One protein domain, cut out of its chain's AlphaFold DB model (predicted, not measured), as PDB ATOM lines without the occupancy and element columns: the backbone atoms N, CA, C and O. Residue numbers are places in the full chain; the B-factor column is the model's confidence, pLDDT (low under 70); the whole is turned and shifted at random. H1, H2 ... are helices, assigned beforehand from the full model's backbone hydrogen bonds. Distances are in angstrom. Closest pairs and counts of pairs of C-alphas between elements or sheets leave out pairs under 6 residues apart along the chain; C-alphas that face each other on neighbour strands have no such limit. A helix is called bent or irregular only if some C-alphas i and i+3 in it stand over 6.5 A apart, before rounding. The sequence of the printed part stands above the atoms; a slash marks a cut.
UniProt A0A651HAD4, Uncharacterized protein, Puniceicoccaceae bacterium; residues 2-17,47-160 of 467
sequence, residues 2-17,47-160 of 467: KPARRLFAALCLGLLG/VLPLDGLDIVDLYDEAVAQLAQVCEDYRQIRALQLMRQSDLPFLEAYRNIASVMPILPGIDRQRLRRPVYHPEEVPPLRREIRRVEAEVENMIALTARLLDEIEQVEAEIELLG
ATOM      1  N   LYS A   2      42.787 -42.732  10.874       29.19
ATOM      2  CA  LYS A   2      41.867 -43.858  10.552       29.19
ATOM      3  C   LYS A   2      42.012 -45.155  11.398       29.19
ATOM      4  O   LYS A   2      40.995 -45.834  11.526       29.19
ATOM      5  N   PRO A   3      43.177 -45.530  11.982       28.75
ATOM      6  CA  PRO A   3      43.262 -46.724  12.837       28.75
ATOM      7  C   PRO A   3      42.605 -46.550  14.221       28.75
ATOM      8  O   PRO A   3      41.935 -47.474  14.674       28.75
ATOM      9  N   ALA A   4      42.674 -45.361  14.837       33.59
ATOM     10  CA  ALA A   4      42.056 -45.085  16.143       33.59
ATOM     11  C   ALA A   4      40.517 -45.190  16.096       33.59
ATOM     12  O   ALA A   4      39.907 -45.857  16.928       33.59
ATOM     13  N   ARG A   5      39.890 -44.655  15.032       36.16
ATOM     14  CA  ARG A   5      38.442 -44.802  14.758       36.16
ATOM     15  C   ARG A   5      37.992 -46.266  14.582       36.16
ATOM     16  O   ARG A   5      36.824 -46.568  14.800       36.16
ATOM     17  N   ARG A   6      38.887 -47.178  14.175       39.59
ATOM     18  CA  ARG A   6      38.570 -48.594  13.885       39.59
ATOM     19  C   ARG A   6      38.791 -49.517  15.087       39.59
ATOM     20  O   ARG A   6      38.003 -50.440  15.268       39.59
ATOM     21  N   LEU A   7      39.778 -49.228  15.939       41.69
ATOM     22  CA  LEU A   7      39.959 -49.913  17.226       41.69
ATOM     23  C   LEU A   7      38.848 -49.538  18.229       41.69
ATOM     24  O   LEU A   7      38.368 -50.385  18.977       41.69
ATOM     25  N   PHE A   8      38.361 -48.292  18.158       42.03
ATOM     26  CA  PHE A   8      37.218 -47.792  18.931       42.03
ATOM     27  C   PHE A   8      35.927 -48.590  18.670       42.03
ATOM     28  O   PHE A   8      35.182 -48.893  19.600       42.03
ATOM     29  N   ALA A   9      35.693 -49.013  17.422       36.03
ATOM     30  CA  ALA A   9      34.577 -49.897  17.087       36.03
ATOM     31  C   ALA A   9      34.738 -51.297  17.712       36.03
ATOM     32  O   ALA A   9      33.755 -51.861  18.187       36.03
ATOM     33  N   ALA A  10      35.964 -51.833  17.772       37.12
ATOM     34  CA  ALA A  10      36.248 -53.140  18.369       37.12
ATOM     35  C   ALA A  10      36.070 -53.139  19.900       37.12
ATOM     36  O   ALA A  10      35.424 -54.039  20.433       37.12
ATOM     37  N   LEU A  11      36.545 -52.102  20.601       41.34
ATOM     38  CA  LEU A  11      36.340 -51.936  22.050       41.34
ATOM     39  C   LEU A  11      34.855 -51.764  22.413       41.34
ATOM     40  O   LEU A  11      34.381 -52.389  23.362       41.34
ATOM     41  N   CYS A  12      34.095 -50.995  21.622       37.28
ATOM     42  CA  CYS A  12      32.646 -50.857  21.814       37.28
ATOM     43  C   CYS A  12      31.895 -52.182  21.571       37.28
ATOM     44  O   CYS A  12      30.965 -52.499  22.308       37.28
ATOM     45  N   LEU A  13      32.294 -52.974  20.566       37.34
ATOM     46  CA  LEU A  13      31.669 -54.267  20.242       37.34
ATOM     47  C   LEU A  13      32.023 -55.384  21.243       37.34
ATOM     48  O   LEU A  13      31.182 -56.243  21.500       37.34
ATOM     49  N   GLY A  14      33.222 -55.366  21.838       37.75
ATOM     50  CA  GLY A  14      33.657 -56.360  22.829       37.75
ATOM     51  C   GLY A  14      32.978 -56.226  24.196       37.75
ATOM     52  O   GLY A  14      32.609 -57.234  24.802       37.75
ATOM     53  N   LEU A  15      32.763 -54.991  24.666       38.47
ATOM     54  CA  LEU A  15      32.171 -54.710  25.983       38.47
ATOM     55  C   LEU A  15      30.633 -54.734  25.980       38.47
ATOM     56  O   LEU A  15      30.030 -55.157  26.960       38.47
ATOM     57  N   LEU A  16      29.978 -54.358  24.873       34.69
ATOM     58  CA  LEU A  16      28.510 -54.424  24.764       34.69
ATOM     59  C   LEU A  16      27.972 -55.853  24.541       34.69
ATOM     60  O   LEU A  16      26.769 -56.074  24.674       34.69
ATOM     61  N   GLY A  17      28.835 -56.816  24.190       31.48
ATOM     62  CA  GLY A  17      28.451 -58.193  23.850       31.48
ATOM     63  C   GLY A  17      28.756 -59.262  24.906       31.48
ATOM     64  O   GLY A  17      28.330 -60.404  24.738       31.48
ATOM     65  N   VAL A  47      42.821 -56.895  12.664       32.22
ATOM     66  CA  VAL A  47      41.965 -56.771  13.851       32.22
ATOM     67  C   VAL A  47      42.688 -57.486  14.989       32.22
ATOM     68  O   VAL A  47      42.914 -58.692  14.896       32.22
ATOM     69  N   LEU A  48      43.064 -56.766  16.052       35.59
ATOM     70  CA  LEU A  48      43.588 -57.410  17.257       35.59
ATOM     71  C   LEU A  48      42.495 -58.321  17.840       35.59
ATOM     72  O   LEU A  48      41.379 -57.847  18.078       35.59
ATOM     73  N   PRO A  49      42.769 -59.619  18.045       38.25
ATOM     74  CA  PRO A  49      41.793 -60.522  18.630       38.25
ATOM     75  C   PRO A  49      41.543 -60.103  20.085       38.25
ATOM     76  O   PRO A  49      42.458 -60.095  20.899       38.25
ATOM     77  N   LEU A  50      40.292 -59.768  20.413       45.09
ATOM     78  CA  LEU A  50      39.832 -59.528  21.793       45.09
ATOM     79  C   LEU A  50      39.779 -60.825  22.631       45.09
ATOM     80  O   LEU A  50      39.457 -60.790  23.817       45.09
ATOM     81  N   ASP A  51      40.101 -61.968  22.026       46.22
ATOM     82  CA  ASP A  51      40.151 -63.268  22.685       46.22
ATOM     83  C   ASP A  51      41.377 -63.357  23.612       46.22
ATOM     84  O   ASP A  51      42.505 -63.552  23.161       46.22
ATOM     85  N   GLY A  52      41.148 -63.261  24.927       55.44
ATOM     86  CA  GLY A  52      42.138 -63.611  25.956       55.44
ATOM     87  C   GLY A  52      42.715 -62.465  26.792       55.44
ATOM     88  O   GLY A  52      43.612 -62.732  27.590       55.44
ATOM     89  N   LEU A  53      42.218 -61.230  26.655       64.56
ATOM     90  CA  LEU A  53      42.609 -60.109  27.522       64.56
ATOM     91  C   LEU A  53      41.823 -60.132  28.840       64.56
ATOM     92  O   LEU A  53      40.600 -60.298  28.836       64.56
ATOM     93  N   ASP A  54      42.518 -59.962  29.970       77.88
ATOM     94  CA  ASP A  54      41.863 -59.781  31.265       77.88
ATOM     95  C   ASP A  54      41.389 -58.321  31.455       77.88
ATOM     96  O   ASP A  54      41.724 -57.418  30.687       77.88
ATOM     97  N   ILE A  55      40.570 -58.062  32.480       80.06
ATOM     98  CA  ILE A  55      40.029 -56.717  32.749       80.06
ATOM     99  C   ILE A  55      41.118 -55.664  33.031       80.06
ATOM    100  O   ILE A  55      40.905 -54.478  32.788       80.06
ATOM    101  N   VAL A  56      42.278 -56.076  33.551       84.31
ATOM    102  CA  VAL A  56      43.419 -55.180  33.776       84.31
ATOM    103  C   VAL A  56      44.078 -54.840  32.446       84.31
ATOM    104  O   VAL A  56      44.410 -53.680  32.234       84.31
ATOM    105  N   ASP A  57      44.210 -55.810  31.543       83.38
ATOM    106  CA  ASP A  57      44.769 -55.585  30.211       83.38
ATOM    107  C   ASP A  57      43.867 -54.659  29.380       83.38
ATOM    108  O   ASP A  57      44.357 -53.728  28.745       83.38
ATOM    109  N   LEU A  58      42.541 -54.842  29.453       81.31
ATOM    110  CA  LEU A  58      41.569 -53.933  28.829       81.31
ATOM    111  C   LEU A  58      41.669 -52.509  29.384       81.31
ATOM    112  O   LEU A  58      41.582 -51.540  28.630       81.31
ATOM    113  N   TYR A  59      41.851 -52.376  30.700       85.06
ATOM    114  CA  TYR A  59      42.061 -51.077  31.327       85.06
ATOM    115  C   TYR A  59      43.363 -50.432  30.846       85.06
ATOM    116  O   TYR A  59      43.340 -49.281  30.417       85.06
ATOM    117  N   ASP A  60      44.487 -51.151  30.894       86.12
ATOM    118  CA  ASP A  60      45.793 -50.617  30.502       86.12
ATOM    119  C   ASP A  60      45.803 -50.223  29.003       86.12
ATOM    120  O   ASP A  60      46.341 -49.169  28.654       86.12
ATOM    121  N   GLU A  61      45.126 -50.982  28.132       83.69
ATOM    122  CA  GLU A  61      44.935 -50.627  26.717       83.69
ATOM    123  C   GLU A  61      44.069 -49.367  26.553       83.69
ATOM    124  O   GLU A  61      44.435 -48.452  25.815       83.69
ATOM    125  N   ALA A  62      42.949 -49.263  27.276       82.19
ATOM    126  CA  ALA A  62      42.105 -48.068  27.241       82.19
ATOM    127  C   ALA A  62      42.868 -46.808  27.695       82.19
ATOM    128  O   ALA A  62      42.722 -45.747  27.083       82.19
ATOM    129  N   VAL A  63      43.727 -46.928  28.714       84.06
ATOM    130  CA  VAL A  63      44.615 -45.842  29.157       84.06
ATOM    131  C   VAL A  63      45.599 -45.449  28.056       84.06
ATOM    132  O   VAL A  63      45.777 -44.257  27.806       84.06
ATOM    133  N   ALA A  64      46.233 -46.422  27.397       82.94
ATOM    134  CA  ALA A  64      47.193 -46.163  26.327       82.94
ATOM    135  C   ALA A  64      46.542 -45.450  25.129       82.94
ATOM    136  O   ALA A  64      47.084 -44.464  24.627       82.94
ATOM    137  N   GLN A  65      45.352 -45.894  24.717       80.94
ATOM    138  CA  GLN A  65      44.599 -45.274  23.625       80.94
ATOM    139  C   GLN A  65      44.154 -43.852  23.969       80.94
ATOM    140  O   GLN A  65      44.336 -42.938  23.163       80.94
ATOM    141  N   LEU A  66      43.620 -43.641  25.177       84.00
ATOM    142  CA  LEU A  66      43.252 -42.304  25.633       84.00
ATOM    143  C   LEU A  66      44.473 -41.376  25.641       84.00
ATOM    144  O   LEU A  66      44.387 -40.259  25.136       84.00
ATOM    145  N   ALA A  67      45.618 -41.843  26.149       80.31
ATOM    146  CA  ALA A  67      46.849 -41.059  26.171       80.31
ATOM    147  C   ALA A  67      47.299 -40.643  24.762       80.31
ATOM    148  O   ALA A  67      47.675 -39.486  24.566       80.31
ATOM    149  N   GLN A  68      47.206 -41.546  23.779       82.19
ATOM    150  CA  GLN A  68      47.524 -41.228  22.387       82.19
ATOM    151  C   GLN A  68      46.577 -40.166  21.817       82.19
ATOM    152  O   GLN A  68      47.037 -39.186  21.243       82.19
ATOM    153  N   VAL A  69      45.264 -40.307  22.018       81.81
ATOM    154  CA  VAL A  69      44.281 -39.328  21.517       81.81
ATOM    155  C   VAL A  69      44.442 -37.967  22.200       81.81
ATOM    156  O   VAL A  69      44.319 -36.930  21.550       81.81
ATOM    157  N   CYS A  70      44.762 -37.942  23.495       80.12
ATOM    158  CA  CYS A  70      45.087 -36.707  24.206       80.12
ATOM    159  C   CYS A  70      46.331 -36.009  23.633       80.12
ATOM    160  O   CYS A  70      46.371 -34.777  23.587       80.12
ATOM    161  N   GLU A  71      47.343 -36.771  23.216       84.69
ATOM    162  CA  GLU A  71      48.550 -36.233  22.587       84.69
ATOM    163  C   GLU A  71      48.275 -35.723  21.165       84.69
ATOM    164  O   GLU A  71      48.673 -34.606  20.840       84.69
ATOM    165  N   ASP A  72      47.517 -36.473  20.360       80.88
ATOM    166  CA  ASP A  72      47.085 -36.050  19.021       80.88
ATOM    167  C   ASP A  72      46.302 -34.726  19.097       80.88
ATOM    168  O   ASP A  72      46.608 -33.766  18.387       80.88
ATOM    169  N   TYR A  73      45.344 -34.626  20.030       83.44
ATOM    170  CA  TYR A  73      44.596 -33.391  20.285       83.44
ATOM    171  C   TYR A  73      45.526 -32.222  20.624       83.44
ATOM    172  O   TYR A  73      45.385 -31.125  20.080       83.44
ATOM    173  N   ARG A  74      46.505 -32.454  21.506       85.50
ATOM    174  CA  ARG A  74      47.472 -31.429  21.911       85.50
ATOM    175  C   ARG A  74      48.303 -30.937  20.728       85.50
ATOM    176  O   ARG A  74      48.506 -29.731  20.599       85.50
ATOM    177  N   GLN A  75      48.770 -31.842  19.873       84.69
ATOM    178  CA  GLN A  75      49.542 -31.497  18.677       84.69
ATOM    179  C   GLN A  75      48.713 -30.677  17.688       84.69
ATOM    180  O   GLN A  75      49.189 -29.662  17.185       84.69
ATOM    181  N   ILE A  76      47.458 -31.062  17.460       85.50
ATOM    182  CA  ILE A  76      46.556 -30.357  16.543       85.50
ATOM    183  C   ILE A  76      46.218 -28.957  17.070       85.50
ATOM    184  O   ILE A  76      46.313 -27.978  16.331       85.50
ATOM    185  N   ARG A  77      45.943 -28.813  18.371       85.56
ATOM    186  CA  ARG A  77      45.780 -27.490  18.998       85.56
ATOM    187  C   ARG A  77      47.057 -26.652  18.942       85.56
ATOM    188  O   ARG A  77      46.977 -25.442  18.760       85.56
ATOM    189  N   ALA A  78      48.233 -27.269  19.056       82.75
ATOM    190  CA  ALA A  78      49.502 -26.562  18.908       82.75
ATOM    191  C   ALA A  78      49.700 -26.051  17.474       82.75
ATOM    192  O   ALA A  78      50.141 -24.919  17.296       82.75
ATOM    193  N   LEU A  79      49.317 -26.835  16.459       86.38
ATOM    194  CA  LEU A  79      49.294 -26.387  15.061       86.38
ATOM    195  C   LEU A  79      48.315 -25.229  14.851       86.38
ATOM    196  O   LEU A  79      48.638 -24.276  14.144       86.38
ATOM    197  N   GLN A  80      47.140 -25.284  15.480       86.62
ATOM    198  CA  GLN A  80      46.174 -24.191  15.433       86.62
ATOM    199  C   GLN A  80      46.753 -22.907  16.043       86.62
ATOM    200  O   GLN A  80      46.725 -21.859  15.403       86.62
ATOM    201  N   LEU A  81      47.331 -22.997  17.246       84.06
ATOM    202  CA  LEU A  81      47.950 -21.860  17.932       84.06
ATOM    203  C   LEU A  81      49.125 -21.281  17.138       84.06
ATOM    204  O   LEU A  81      49.222 -20.069  16.985       84.06
ATOM    205  N   MET A  82      49.984 -22.144  16.594       85.62
ATOM    206  CA  MET A  82      51.090 -21.769  15.706       85.62
ATOM    207  C   MET A  82      50.585 -20.905  14.541       85.62
ATOM    208  O   MET A  82      51.145 -19.848  14.279       85.62
ATOM    209  N   ARG A  83      49.488 -21.315  13.886       81.69
ATOM    210  CA  ARG A  83      48.893 -20.566  12.766       81.69
ATOM    211  C   ARG A  83      48.236 -19.253  13.184       81.69
ATOM    212  O   ARG A  83      48.232 -18.317  12.396       81.69
ATOM    213  N   GLN A  84      47.657 -19.189  14.380       79.62
ATOM    214  CA  GLN A  84      46.959 -17.993  14.856       79.62
ATOM    215  C   GLN A  84      47.881 -16.948  15.487       79.62
ATOM    216  O   GLN A  84      47.518 -15.778  15.532       79.62
ATOM    217  N   SER A  85      49.033 -17.356  16.017       74.19
ATOM    218  CA  SER A  85      49.907 -16.488  16.817       74.19
ATOM    219  C   SER A  85      51.341 -16.383  16.291       74.19
ATOM    220  O   SER A  85      52.176 -15.815  16.986       74.19
ATOM    221  N   ASP A  86      51.630 -16.934  15.106       75.81
ATOM    222  CA  ASP A  86      52.957 -16.936  14.458       75.81
ATOM    223  C   ASP A  86      54.103 -17.390  15.391       75.81
ATOM    224  O   ASP A  86      55.211 -16.858  15.399       75.81
ATOM    225  N   LEU A  87      53.816 -18.382  16.243       78.25
ATOM    226  CA  LEU A  87      54.780 -18.967  17.181       78.25
ATOM    227  C   LEU A  87      55.453 -20.200  16.567       78.25
ATOM    228  O   LEU A  87      54.788 -20.945  15.852       78.25
ATOM    229  N   PRO A  88      56.712 -20.535  16.910       84.38
ATOM    230  CA  PRO A  88      57.289 -21.832  16.563       84.38
ATOM    231  C   PRO A  88      56.479 -22.994  17.160       84.38
ATOM    232  O   PRO A  88      56.062 -22.939  18.320       84.38
ATOM    233  N   PHE A  89      56.325 -24.100  16.421       81.06
ATOM    234  CA  PHE A  89      55.515 -25.251  16.861       81.06
ATOM    235  C   PHE A  89      55.872 -25.756  18.266       81.06
ATOM    236  O   PHE A  89      54.985 -26.034  19.068       81.06
ATOM    237  N   LEU A  90      57.167 -25.865  18.593       77.88
ATOM    238  CA  LEU A  90      57.604 -26.364  19.901       77.88
ATOM    239  C   LEU A  90      57.161 -25.445  21.049       77.88
ATOM    240  O   LEU A  90      56.845 -25.926  22.138       77.88
ATOM    241  N   GLU A  91      57.137 -24.135  20.814       79.81
ATOM    242  CA  GLU A  91      56.661 -23.153  21.781       79.81
ATOM    243  C   GLU A  91      55.138 -23.220  21.917       79.81
ATOM    244  O   GLU A  91      54.629 -23.377  23.027       79.81
ATOM    245  N   ALA A  92      54.413 -23.250  20.794       76.94
ATOM    246  CA  ALA A  92      52.968 -23.457  20.789       76.94
ATOM    247  C   ALA A  92      52.574 -24.753  21.528       76.94
ATOM    248  O   ALA A  92      51.686 -24.750  22.376       76.94
ATOM    249  N   TYR A  93      53.294 -25.853  21.295       80.38
ATOM    250  CA  TYR A  93      53.072 -27.140  21.956       80.38
ATOM    251  C   TYR A  93      53.296 -27.087  23.474       80.38
ATOM    252  O   TYR A  93      52.545 -27.699  24.244       80.38
ATOM    253  N   ARG A  94      54.313 -26.344  23.934       80.19
ATOM    254  CA  ARG A  94      54.545 -26.106  25.368       80.19
ATOM    255  C   ARG A  94      53.406 -25.306  25.996       80.19
ATOM    256  O   ARG A  94      53.048 -25.594  27.136       80.19
ATOM    257  N   ASN A  95      52.817 -24.386  25.235       77.62
ATOM    258  CA  ASN A  95      51.702 -23.556  25.679       77.62
ATOM    259  C   ASN A  95      50.373 -24.325  25.718       77.62
ATOM    260  O   ASN A  95      49.529 -24.034  26.562       77.62
ATOM    261  N   ILE A  96      50.185 -25.351  24.879       79.00
ATOM    262  CA  ILE A  96      49.002 -26.214  24.976       79.00
ATOM    263  C   ILE A  96      49.146 -27.205  26.130       79.00
ATOM    264  O   ILE A  96      50.087 -27.999  26.220       79.00
ATOM    265  N   ALA A  97      48.142 -27.213  26.996       73.00
ATOM    266  CA  ALA A  97      48.005 -28.179  28.063       73.00
ATOM    267  C   ALA A  97      47.655 -29.583  27.525       73.00
ATOM    268  O   ALA A  97      46.645 -29.763  26.858       73.00
ATOM    269  N   SER A  98      48.449 -30.611  27.863       75.81
ATOM    270  CA  SER A  98      47.979 -32.013  27.874       75.81
ATOM    271  C   SER A  98      46.600 -32.162  28.537       75.81
ATOM    272  O   SER A  98      46.381 -31.734  29.672       75.81
ATOM    273  N   VAL A  99      45.708 -32.835  27.824       77.19
ATOM    274  CA  VAL A  99      44.322 -33.071  28.225       77.19
ATOM    275  C   VAL A  99      44.110 -34.425  28.919       77.19
ATOM    276  O   VAL A  99      42.974 -34.825  29.169       77.19
ATOM    277  N   MET A 100      45.190 -35.138  29.253       79.50
ATOM    278  CA  MET A 100      45.105 -36.442  29.911       79.50
ATOM    279  C   MET A 100      44.528 -36.302  31.333       79.50
ATOM    280  O   MET A 100      45.125 -35.606  32.164       79.50
ATOM    281  N   PRO A 101      43.401 -36.963  31.660       69.12
ATOM    282  CA  PRO A 101      42.848 -36.924  33.007       69.12
ATOM    283  C   PRO A 101      43.726 -37.695  34.000       69.12
ATOM    284  O   PRO A 101      44.430 -38.647  33.659       69.12
ATOM    285  N   ILE A 102      43.634 -37.314  35.274       71.44
ATOM    286  CA  ILE A 102      44.238 -38.088  36.362       71.44
ATOM    287  C   ILE A 102      43.346 -39.297  36.633       71.44
ATOM    288  O   ILE A 102      42.275 -39.154  37.222       71.44
ATOM    289  N   LEU A 103      43.818 -40.476  36.243       74.94
ATOM    290  CA  LEU A 103      43.125 -41.734  36.490       74.94
ATOM    291  C   LEU A 103      43.510 -42.285  37.879       74.94
ATOM    292  O   LEU A 103      44.700 -42.409  38.190       74.94
ATOM    293  N   PRO A 104      42.543 -42.599  38.755       67.12
ATOM    294  CA  PRO A 104      42.794 -43.244  40.025       67.12
ATOM    295  C   PRO A 104      43.276 -44.685  39.803       67.12
ATOM    296  O   PRO A 104      42.855 -45.388  38.892       67.12
ATOM    297  N   GLY A 105      44.164 -45.161  40.677       77.19
ATOM    298  CA  GLY A 105      44.689 -46.521  40.570       77.19
ATOM    299  C   GLY A 105      43.608 -47.597  40.750       77.19
ATOM    300  O   GLY A 105      42.710 -47.459  41.593       77.19
ATOM    301  N   ILE A 106      43.741 -48.687  39.993       87.06
ATOM    302  CA  ILE A 106      42.938 -49.913  40.115       87.06
ATOM    303  C   ILE A 106      43.660 -50.953  40.988       87.06
ATOM    304  O   ILE A 106      44.895 -51.035  40.983       87.06
ATOM    305  N   ASP A 107      42.913 -51.770  41.735       87.12
ATOM    306  CA  ASP A 107      43.470 -52.864  42.547       87.12
ATOM    307  C   ASP A 107      43.823 -54.078  41.666       87.12
ATOM    308  O   ASP A 107      43.121 -55.091  41.619       87.12
ATOM    309  N   ARG A 108      44.952 -53.971  40.951       90.56
ATOM    310  CA  ARG A 108      45.457 -55.004  40.025       90.56
ATOM    311  C   ARG A 108      45.614 -56.374  40.687       90.56
ATOM    312  O   ARG A 108      45.342 -57.397  40.065       90.56
ATOM    313  N   GLN A 109      46.045 -56.403  41.951       86.94
ATOM    314  CA  GLN A 109      46.224 -57.654  42.691       86.94
ATOM    315  C   GLN A 109      44.886 -58.351  42.925       86.94
ATOM    316  O   GLN A 109      44.789 -59.565  42.763       86.94
ATOM    317  N   ARG A 110      43.847 -57.595  43.286       84.62
ATOM    318  CA  ARG A 110      42.503 -58.146  43.469       84.62
ATOM    319  C   ARG A 110      41.879 -58.611  42.160       84.62
ATOM    320  O   ARG A 110      41.194 -59.623  42.177       84.62
ATOM    321  N   LEU A 111      42.116 -57.901  41.061       84.19
ATOM    322  CA  LEU A 111      41.526 -58.217  39.756       84.19
ATOM    323  C   LEU A 111      42.161 -59.447  39.091       84.19
ATOM    324  O   LEU A 111      41.455 -60.200  38.432       84.19
ATOM    325  N   ARG A 112      43.462 -59.687  39.307       85.44
ATOM    326  CA  ARG A 112      44.182 -60.838  38.725       85.44
ATOM    327  C   ARG A 112      44.228 -62.080  39.613       85.44
ATOM    328  O   ARG A 112      44.651 -63.140  39.155       85.44
ATOM    329  N   ARG A 113      43.852 -61.982  40.893       81.38
ATOM    330  CA  ARG A 113      43.914 -63.141  41.794       81.38
ATOM    331  C   ARG A 113      42.703 -64.069  41.600       81.38
ATOM    332  O   ARG A 113      41.575 -63.587  41.507       81.38
ATOM    333  N   PRO A 114      42.902 -65.396  41.643       75.88
ATOM    334  CA  PRO A 114      41.799 -66.349  41.727       75.88
ATOM    335  C   PRO A 114      41.005 -66.177  43.033       75.88
ATOM    336  O   PRO A 114      41.568 -65.868  44.085       75.88
ATOM    337  N   VAL A 115      39.688 -66.383  42.957       76.06
ATOM    338  CA  VAL A 115      38.764 -66.275  44.096       76.06
ATOM    339  C   VAL A 115      38.593 -67.641  44.747       76.06
ATOM    340  O   VAL A 115      38.092 -68.567  44.116       76.06
ATOM    341  N   TYR A 116      38.958 -67.755  46.025       77.19
ATOM    342  CA  TYR A 116      38.870 -69.020  46.766       77.19
ATOM    343  C   TYR A 116      37.699 -69.073  47.756       77.19
ATOM    344  O   TYR A 116      37.205 -70.157  48.067       77.19
ATOM    345  N   HIS A 117      37.227 -67.918  48.241       78.19
ATOM    346  CA  HIS A 117      36.161 -67.831  49.242       78.19
ATOM    347  C   HIS A 117      34.994 -66.938  48.778       78.19
ATOM    348  O   HIS A 117      35.234 -65.854  48.242       78.19
ATOM    349  N   PRO A 118      33.722 -67.318  49.036       78.69
ATOM    350  CA  PRO A 118      32.553 -66.521  48.643       78.69
ATOM    351  C   PRO A 118      32.545 -65.081  49.183       78.69
ATOM    352  O   PRO A 118      31.998 -64.182  48.549       78.69
ATOM    353  N   GLU A 119      33.174 -64.845  50.336       81.88
ATOM    354  CA  GLU A 119      33.268 -63.525  50.977       81.88
ATOM    355  C   GLU A 119      34.121 -62.521  50.181       81.88
ATOM    356  O   GLU A 119      33.979 -61.308  50.341       81.88
ATOM    357  N   GLU A 120      34.971 -63.007  49.273       75.38
ATOM    358  CA  GLU A 120      35.818 -62.181  48.408       75.38
ATOM    359  C   GLU A 120      35.095 -61.708  47.138       75.38
ATOM    360  O   GLU A 120      35.530 -60.753  46.489       75.38
ATOM    361  N   VAL A 121      33.955 -62.320  46.799       73.00
ATOM    362  CA  VAL A 121      33.184 -61.989  45.592       73.00
ATOM    363  C   VAL A 121      32.593 -60.571  45.653       73.00
ATOM    364  O   VAL A 121      32.749 -59.827  44.682       73.00
ATOM    365  N   PRO A 122      31.942 -60.118  46.749       81.56
ATOM    366  CA  PRO A 122      31.404 -58.759  46.820       81.56
ATOM    367  C   PRO A 122      32.441 -57.632  46.642       81.56
ATOM    368  O   PRO A 122      32.155 -56.707  45.875       81.56
ATOM    369  N   PRO A 123      33.619 -57.635  47.306       76.62
ATOM    370  CA  PRO A 123      34.632 -56.603  47.087       76.62
ATOM    371  C   PRO A 123      35.279 -56.673  45.700       76.62
ATOM    372  O   PRO A 123      35.605 -55.616  45.166       76.62
ATOM    373  N   LEU A 124      35.426 -57.862  45.103       74.69
ATOM    374  CA  LEU A 124      35.892 -58.002  43.720       74.69
ATOM    375  C   LEU A 124      34.884 -57.406  42.727       74.69
ATOM    376  O   LEU A 124      35.255 -56.571  41.915       74.69
ATOM    377  N   ARG A 125      33.591 -57.739  42.849       74.38
ATOM    378  CA  ARG A 125      32.526 -57.169  41.997       74.38
ATOM    379  C   ARG A 125      32.419 -55.646  42.093       74.38
ATOM    380  O   ARG A 125      31.996 -55.001  41.141       74.38
ATOM    381  N   ARG A 126      32.721 -55.061  43.258       78.62
ATOM    382  CA  ARG A 126      32.776 -53.597  43.406       78.62
ATOM    383  C   ARG A 126      33.948 -52.996  42.641       78.62
ATOM    384  O   ARG A 126      33.754 -51.963  42.018       78.62
ATOM    385  N   GLU A 127      35.113 -53.637  42.685       80.38
ATOM    386  CA  GLU A 127      36.282 -53.165  41.940       80.38
ATOM    387  C   GLU A 127      36.075 -53.318  40.431       80.38
ATOM    388  O   GLU A 127      36.292 -52.357  39.711       80.38
ATOM    389  N   ILE A 128      35.547 -54.457  39.964       75.81
ATOM    390  CA  ILE A 128      35.207 -54.675  38.545       75.81
ATOM    391  C   ILE A 128      34.294 -53.560  38.023       75.81
ATOM    392  O   ILE A 128      34.660 -52.876  37.079       75.81
ATOM    393  N   ARG A 129      33.172 -53.286  38.705       75.38
ATOM    394  CA  ARG A 129      32.245 -52.214  38.294       75.38
ATOM    395  C   ARG A 129      32.866 -50.825  38.294       75.38
ATOM    396  O   ARG A 129      32.455 -49.964  37.526       75.38
ATOM    397  N   ARG A 130      33.820 -50.583  39.192       81.44
ATOM    398  CA  ARG A 130      34.562 -49.324  39.221       81.44
ATOM    399  C   ARG A 130      35.465 -49.207  37.992       81.44
ATOM    400  O   ARG A 130      35.479 -48.146  37.384       81.44
ATOM    401  N   VAL A 131      36.176 -50.277  37.632       78.44
ATOM    402  CA  VAL A 131      37.020 -50.324  36.429       78.44
ATOM    403  C   VAL A 131      36.179 -50.183  35.162       78.44
ATOM    404  O   VAL A 131      36.532 -49.382  34.307       78.44
ATOM    405  N   GLU A 132      35.049 -50.885  35.065       76.94
ATOM    406  CA  GLU A 132      34.104 -50.766  33.943       76.94
ATOM    407  C   GLU A 132      33.645 -49.316  33.753       76.94
ATOM    408  O   GLU A 132      33.808 -48.760  32.670       76.94
ATOM    409  N   ALA A 133      33.172 -48.666  34.821       72.69
ATOM    410  CA  ALA A 133      32.749 -47.268  34.765       72.69
ATOM    411  C   ALA A 133      33.894 -46.320  34.362       72.69
ATOM    412  O   ALA A 133      33.676 -45.324  33.677       72.69
ATOM    413  N   GLU A 134      35.126 -46.608  34.783       75.81
ATOM    414  CA  GLU A 134      36.293 -45.820  34.394       75.81
ATOM    415  C   GLU A 134      36.621 -45.978  32.906       75.81
ATOM    416  O   GLU A 134      36.850 -44.984  32.220       75.81
ATOM    417  N   VAL A 135      36.585 -47.208  32.392       78.19
ATOM    418  CA  VAL A 135      36.783 -47.495  30.966       78.19
ATOM    419  C   VAL A 135      35.695 -46.830  30.125       78.19
ATOM    420  O   VAL A 135      36.016 -46.180  29.134       78.19
ATOM    421  N   GLU A 136      34.429 -46.894  30.542       76.31
ATOM    422  CA  GLU A 136      33.328 -46.183  29.879       76.31
ATOM    423  C   GLU A 136      33.561 -44.666  29.834       76.31
ATOM    424  O   GLU A 136      33.381 -44.041  28.785       76.31
ATOM    425  N   ASN A 137      34.035 -44.067  30.931       73.19
ATOM    426  CA  ASN A 137      34.387 -42.647  30.965       73.19
ATOM    427  C   ASN A 137      35.548 -42.315  30.014       73.19
ATOM    428  O   ASN A 137      35.500 -41.297  29.321       73.19
ATOM    429  N   MET A 138      36.580 -43.167  29.949       80.44
ATOM    430  CA  MET A 138      37.702 -42.999  29.017       80.44
ATOM    431  C   MET A 138      37.240 -43.087  27.559       80.44
ATOM    432  O   MET A 138      37.662 -42.275  26.735       80.44
ATOM    433  N   ILE A 139      36.335 -44.016  27.243       75.50
ATOM    434  CA  ILE A 139      35.726 -44.164  25.913       75.50
ATOM    435  C   ILE A 139      34.927 -42.908  25.552       75.50
ATOM    436  O   ILE A 139      35.118 -42.349  24.471       75.50
ATOM    437  N   ALA A 140      34.071 -42.430  26.459       73.81
ATOM    438  CA  ALA A 140      33.266 -41.232  26.240       73.81
ATOM    439  C   ALA A 140      34.141 -39.988  26.016       73.81
ATOM    440  O   ALA A 140      33.880 -39.198  25.107       73.81
ATOM    441  N   LEU A 141      35.206 -39.832  26.806       77.25
ATOM    442  CA  LEU A 141      36.166 -38.746  26.631       77.25
ATOM    443  C   LEU A 141      36.910 -38.855  25.294       77.25
ATOM    444  O   LEU A 141      37.031 -37.861  24.581       77.25
ATOM    445  N   THR A 142      37.364 -40.056  24.935       79.50
ATOM    446  CA  THR A 142      38.060 -40.317  23.667       79.50
ATOM    447  C   THR A 142      37.194 -39.927  22.473       79.50
ATOM    448  O   THR A 142      37.671 -39.232  21.580       79.50
ATOM    449  N   ALA A 143      35.915 -40.312  22.471       77.31
ATOM    450  CA  ALA A 143      34.979 -39.951  21.408       77.31
ATOM    451  C   ALA A 143      34.862 -38.429  21.244       77.31
ATOM    452  O   ALA A 143      35.012 -37.914  20.141       77.31
ATOM    453  N   ARG A 144      34.682 -37.705  22.354       77.88
ATOM    454  CA  ARG A 144      34.573 -36.239  22.334       77.88
ATOM    455  C   ARG A 144      35.851 -35.564  21.851       77.88
ATOM    456  O   ARG A 144      35.774 -34.612  21.087       77.88
ATOM    457  N   LEU A 145      37.017 -36.056  22.275       78.69
ATOM    458  CA  LEU A 145      38.300 -35.532  21.802       78.69
ATOM    459  C   LEU A 145      38.485 -35.764  20.303       78.69
ATOM    460  O   LEU A 145      38.974 -34.874  19.623       78.69
ATOM    461  N   LEU A 146      38.076 -36.920  19.777       80.94
ATOM    462  CA  LEU A 146      38.133 -37.192  18.339       80.94
ATOM    463  C   LEU A 146      37.202 -36.272  17.535       80.94
ATOM    464  O   LEU A 146      37.595 -35.822  16.461       80.94
ATOM    465  N   ASP A 147      36.007 -35.976  18.049       77.25
ATOM    466  CA  ASP A 147      35.081 -35.026  17.418       77.25
ATOM    467  C   ASP A 147      35.645 -33.594  17.436       77.25
ATOM    468  O   ASP A 147      35.574 -32.883  16.435       77.25
ATOM    469  N   GLU A 148      36.246 -33.173  18.553       80.12
ATOM    470  CA  GLU A 148      36.923 -31.874  18.666       80.12
ATOM    471  C   GLU A 148      38.152 -31.794  17.751       80.12
ATOM    472  O   GLU A 148      38.357 -30.776  17.098       80.12
ATOM    473  N   ILE A 149      38.946 -32.863  17.641       80.38
ATOM    474  CA  ILE A 149      40.062 -32.944  16.688       80.38
ATOM    475  C   ILE A 149      39.567 -32.676  15.262       80.38
ATOM    476  O   ILE A 149      40.133 -31.830  14.579       80.38
ATOM    477  N   GLU A 150      38.507 -33.359  14.824       81.88
ATOM    478  CA  GLU A 150      37.974 -33.211  13.463       81.88
ATOM    479  C   GLU A 150      37.478 -31.781  13.193       81.88
ATOM    480  O   GLU A 150      37.676 -31.248  12.100       81.88
ATOM    481  N   GLN A 151      36.884 -31.129  14.197       81.44
ATOM    482  CA  GLN A 151      36.486 -29.722  14.103       81.44
ATOM    483  C   GLN A 151      37.699 -28.799  13.962       81.44
ATOM    484  O   GLN A 151      37.721 -27.949  13.074       81.44
ATOM    485  N   VAL A 152      38.729 -28.990  14.789       79.94
ATOM    486  CA  VAL A 152      39.938 -28.158  14.756       79.94
ATOM    487  C   VAL A 152      40.717 -28.350  13.461       79.94
ATOM    488  O   VAL A 152      41.217 -27.378  12.904       79.94
ATOM    489  N   GLU A 153      40.811 -29.573  12.943       81.31
ATOM    490  CA  GLU A 153      41.430 -29.828  11.640       81.31
ATOM    491  C   GLU A 153      40.716 -29.057  10.524       81.31
ATOM    492  O   GLU A 153      41.374 -28.394   9.720       81.31
ATOM    493  N   ALA A 154      39.380 -29.060  10.520       81.31
ATOM    494  CA  ALA A 154      38.599 -28.284   9.561       81.31
ATOM    495  C   ALA A 154      38.824 -26.766   9.716       81.31
ATOM    496  O   ALA A 154      38.937 -26.049   8.719       81.31
ATOM    497  N   GLU A 155      38.932 -26.260  10.949       80.75
ATOM    498  CA  GLU A 155      39.278 -24.857  11.223       80.75
ATOM    499  C   GLU A 155      40.683 -24.504  10.713       80.75
ATOM    500  O   GLU A 155      40.879 -23.467  10.080       80.75
ATOM    501  N   ILE A 156      41.662 -25.381  10.944       80.25
ATOM    502  CA  ILE A 156      43.037 -25.225  10.466       80.25
ATOM    503  C   ILE A 156      43.068 -25.154   8.934       80.25
ATOM    504  O   ILE A 156      43.759 -24.293   8.387       80.25
ATOM    505  N   GLU A 157      42.327 -26.016   8.236       81.12
ATOM    506  CA  GLU A 157      42.206 -25.980   6.772       81.12
ATOM    507  C   GLU A 157      41.608 -24.653   6.273       81.12
ATOM    508  O   GLU A 157      42.084 -24.095   5.281       81.12
ATOM    509  N   LEU A 158      40.613 -24.111   6.985       77.88
ATOM    510  CA  LEU A 158      39.966 -22.834   6.665       77.88
ATOM    511  C   LEU A 158      40.877 -21.614   6.860       77.88
ATOM    512  O   LEU A 158      40.720 -20.633   6.133       77.88
ATOM    513  N   LEU A 159      41.832 -21.666   7.796       67.69
ATOM    514  CA  LEU A 159      42.805 -20.586   8.025       67.69
ATOM    515  C   LEU A 159      43.767 -20.369   6.835       67.69
ATOM    516  O   LEU A 159      44.477 -19.368   6.805       67.69
ATOM    517  N   GLY A 160      43.766 -21.259   5.833       59.09
ATOM    518  CA  GLY A 160      44.615 -21.158   4.645       59.09
ATOM    519  C   GLY A 160      46.105 -21.416   4.935       59.09
ATOM    520  O   GLY A 160      46.506 -21.609   6.086       59.09
TER     521      GLY A 160
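AT A GLANCE: This is residues 2 to 17 and 47 to 160 of the 467 residues of an uncharacterized protein of Puniceicoccaceae bacterium (UniProt A0A651HAD4). Two long helices, H2 and H5, lie side by side and run the same way, making a rod. The chain gets from one to the other by a long return run, residues 96 to 107, with short helices H3 and H4 at its two ends, while H1 lies loosely beside the long pair. The printed part has 130 residues with five named helices, H1 to H5 in order, and no named strand: the class is all helix. It is loose, with a radius of gyration of the C-alphas of 18.7 A and spans of 64 by 28 by 18 A.

IN THESE COORDINATES: H1, residues 2 to 16, begins at C-alpha 2 (41.867, -43.858, 10.552) and is 22.2 A long. H2, residues 55 to 85, spans 44.4 A from C-alpha 55 (40.029, -56.717, 32.749). H3 is residues 89 to 95 and H4 residues 108 to 112. H5, residues 118 to 158, spans 61.0 A and ends at C-alpha 158 (39.966, -22.834, 6.665). H5 is irregular, but only just: C-alphas 119 and 122 are 6.6 A apart.

HOW THE PARTS SIT: H1, H2 and H5 form a bundle, helices set roughly side by side. H2, the hub, touches H5 at a shallow tilt of 22 degrees, the same way; their closest C-alphas, Tyr 73 and Ile 149, are 5.8 A apart. H1 is close to H2 but not clearly touching, with closest C-alphas Ala 4 and Gln 65 at 7.9 A, and is near H5. With residues 74 to 82 alone H2 touches H3, C-alphas Ala 78 and Tyr 93 being closest at 4.7 A. H4 touches H2, closest C-alphas Arg 108 and Val 56 at 6.6 A, and H5, closest C-alphas Arg 110 and Leu 124 at 6.6 A; residues 55 to 56 of H2 and 124 to 128 of H5 alone take part. H3 and H5 are apart. Each O i to N i+4 pair is within hydrogen-bond range in H2, H3 and H4, against 8 of 11 in H1 and 35 of 37 in H5.

THE WHOLE: The C-alphas farthest apart, His 117 and Gly 160, are 65.1 A apart. Residues 18 to 46 are not printed, with 16.9 A between C-alphas 17 and 47. The link from H3 to H4 is long. Confidence is under 70 at residues 2 to 17, 47 to 53, 101, 104 and 159 to 160.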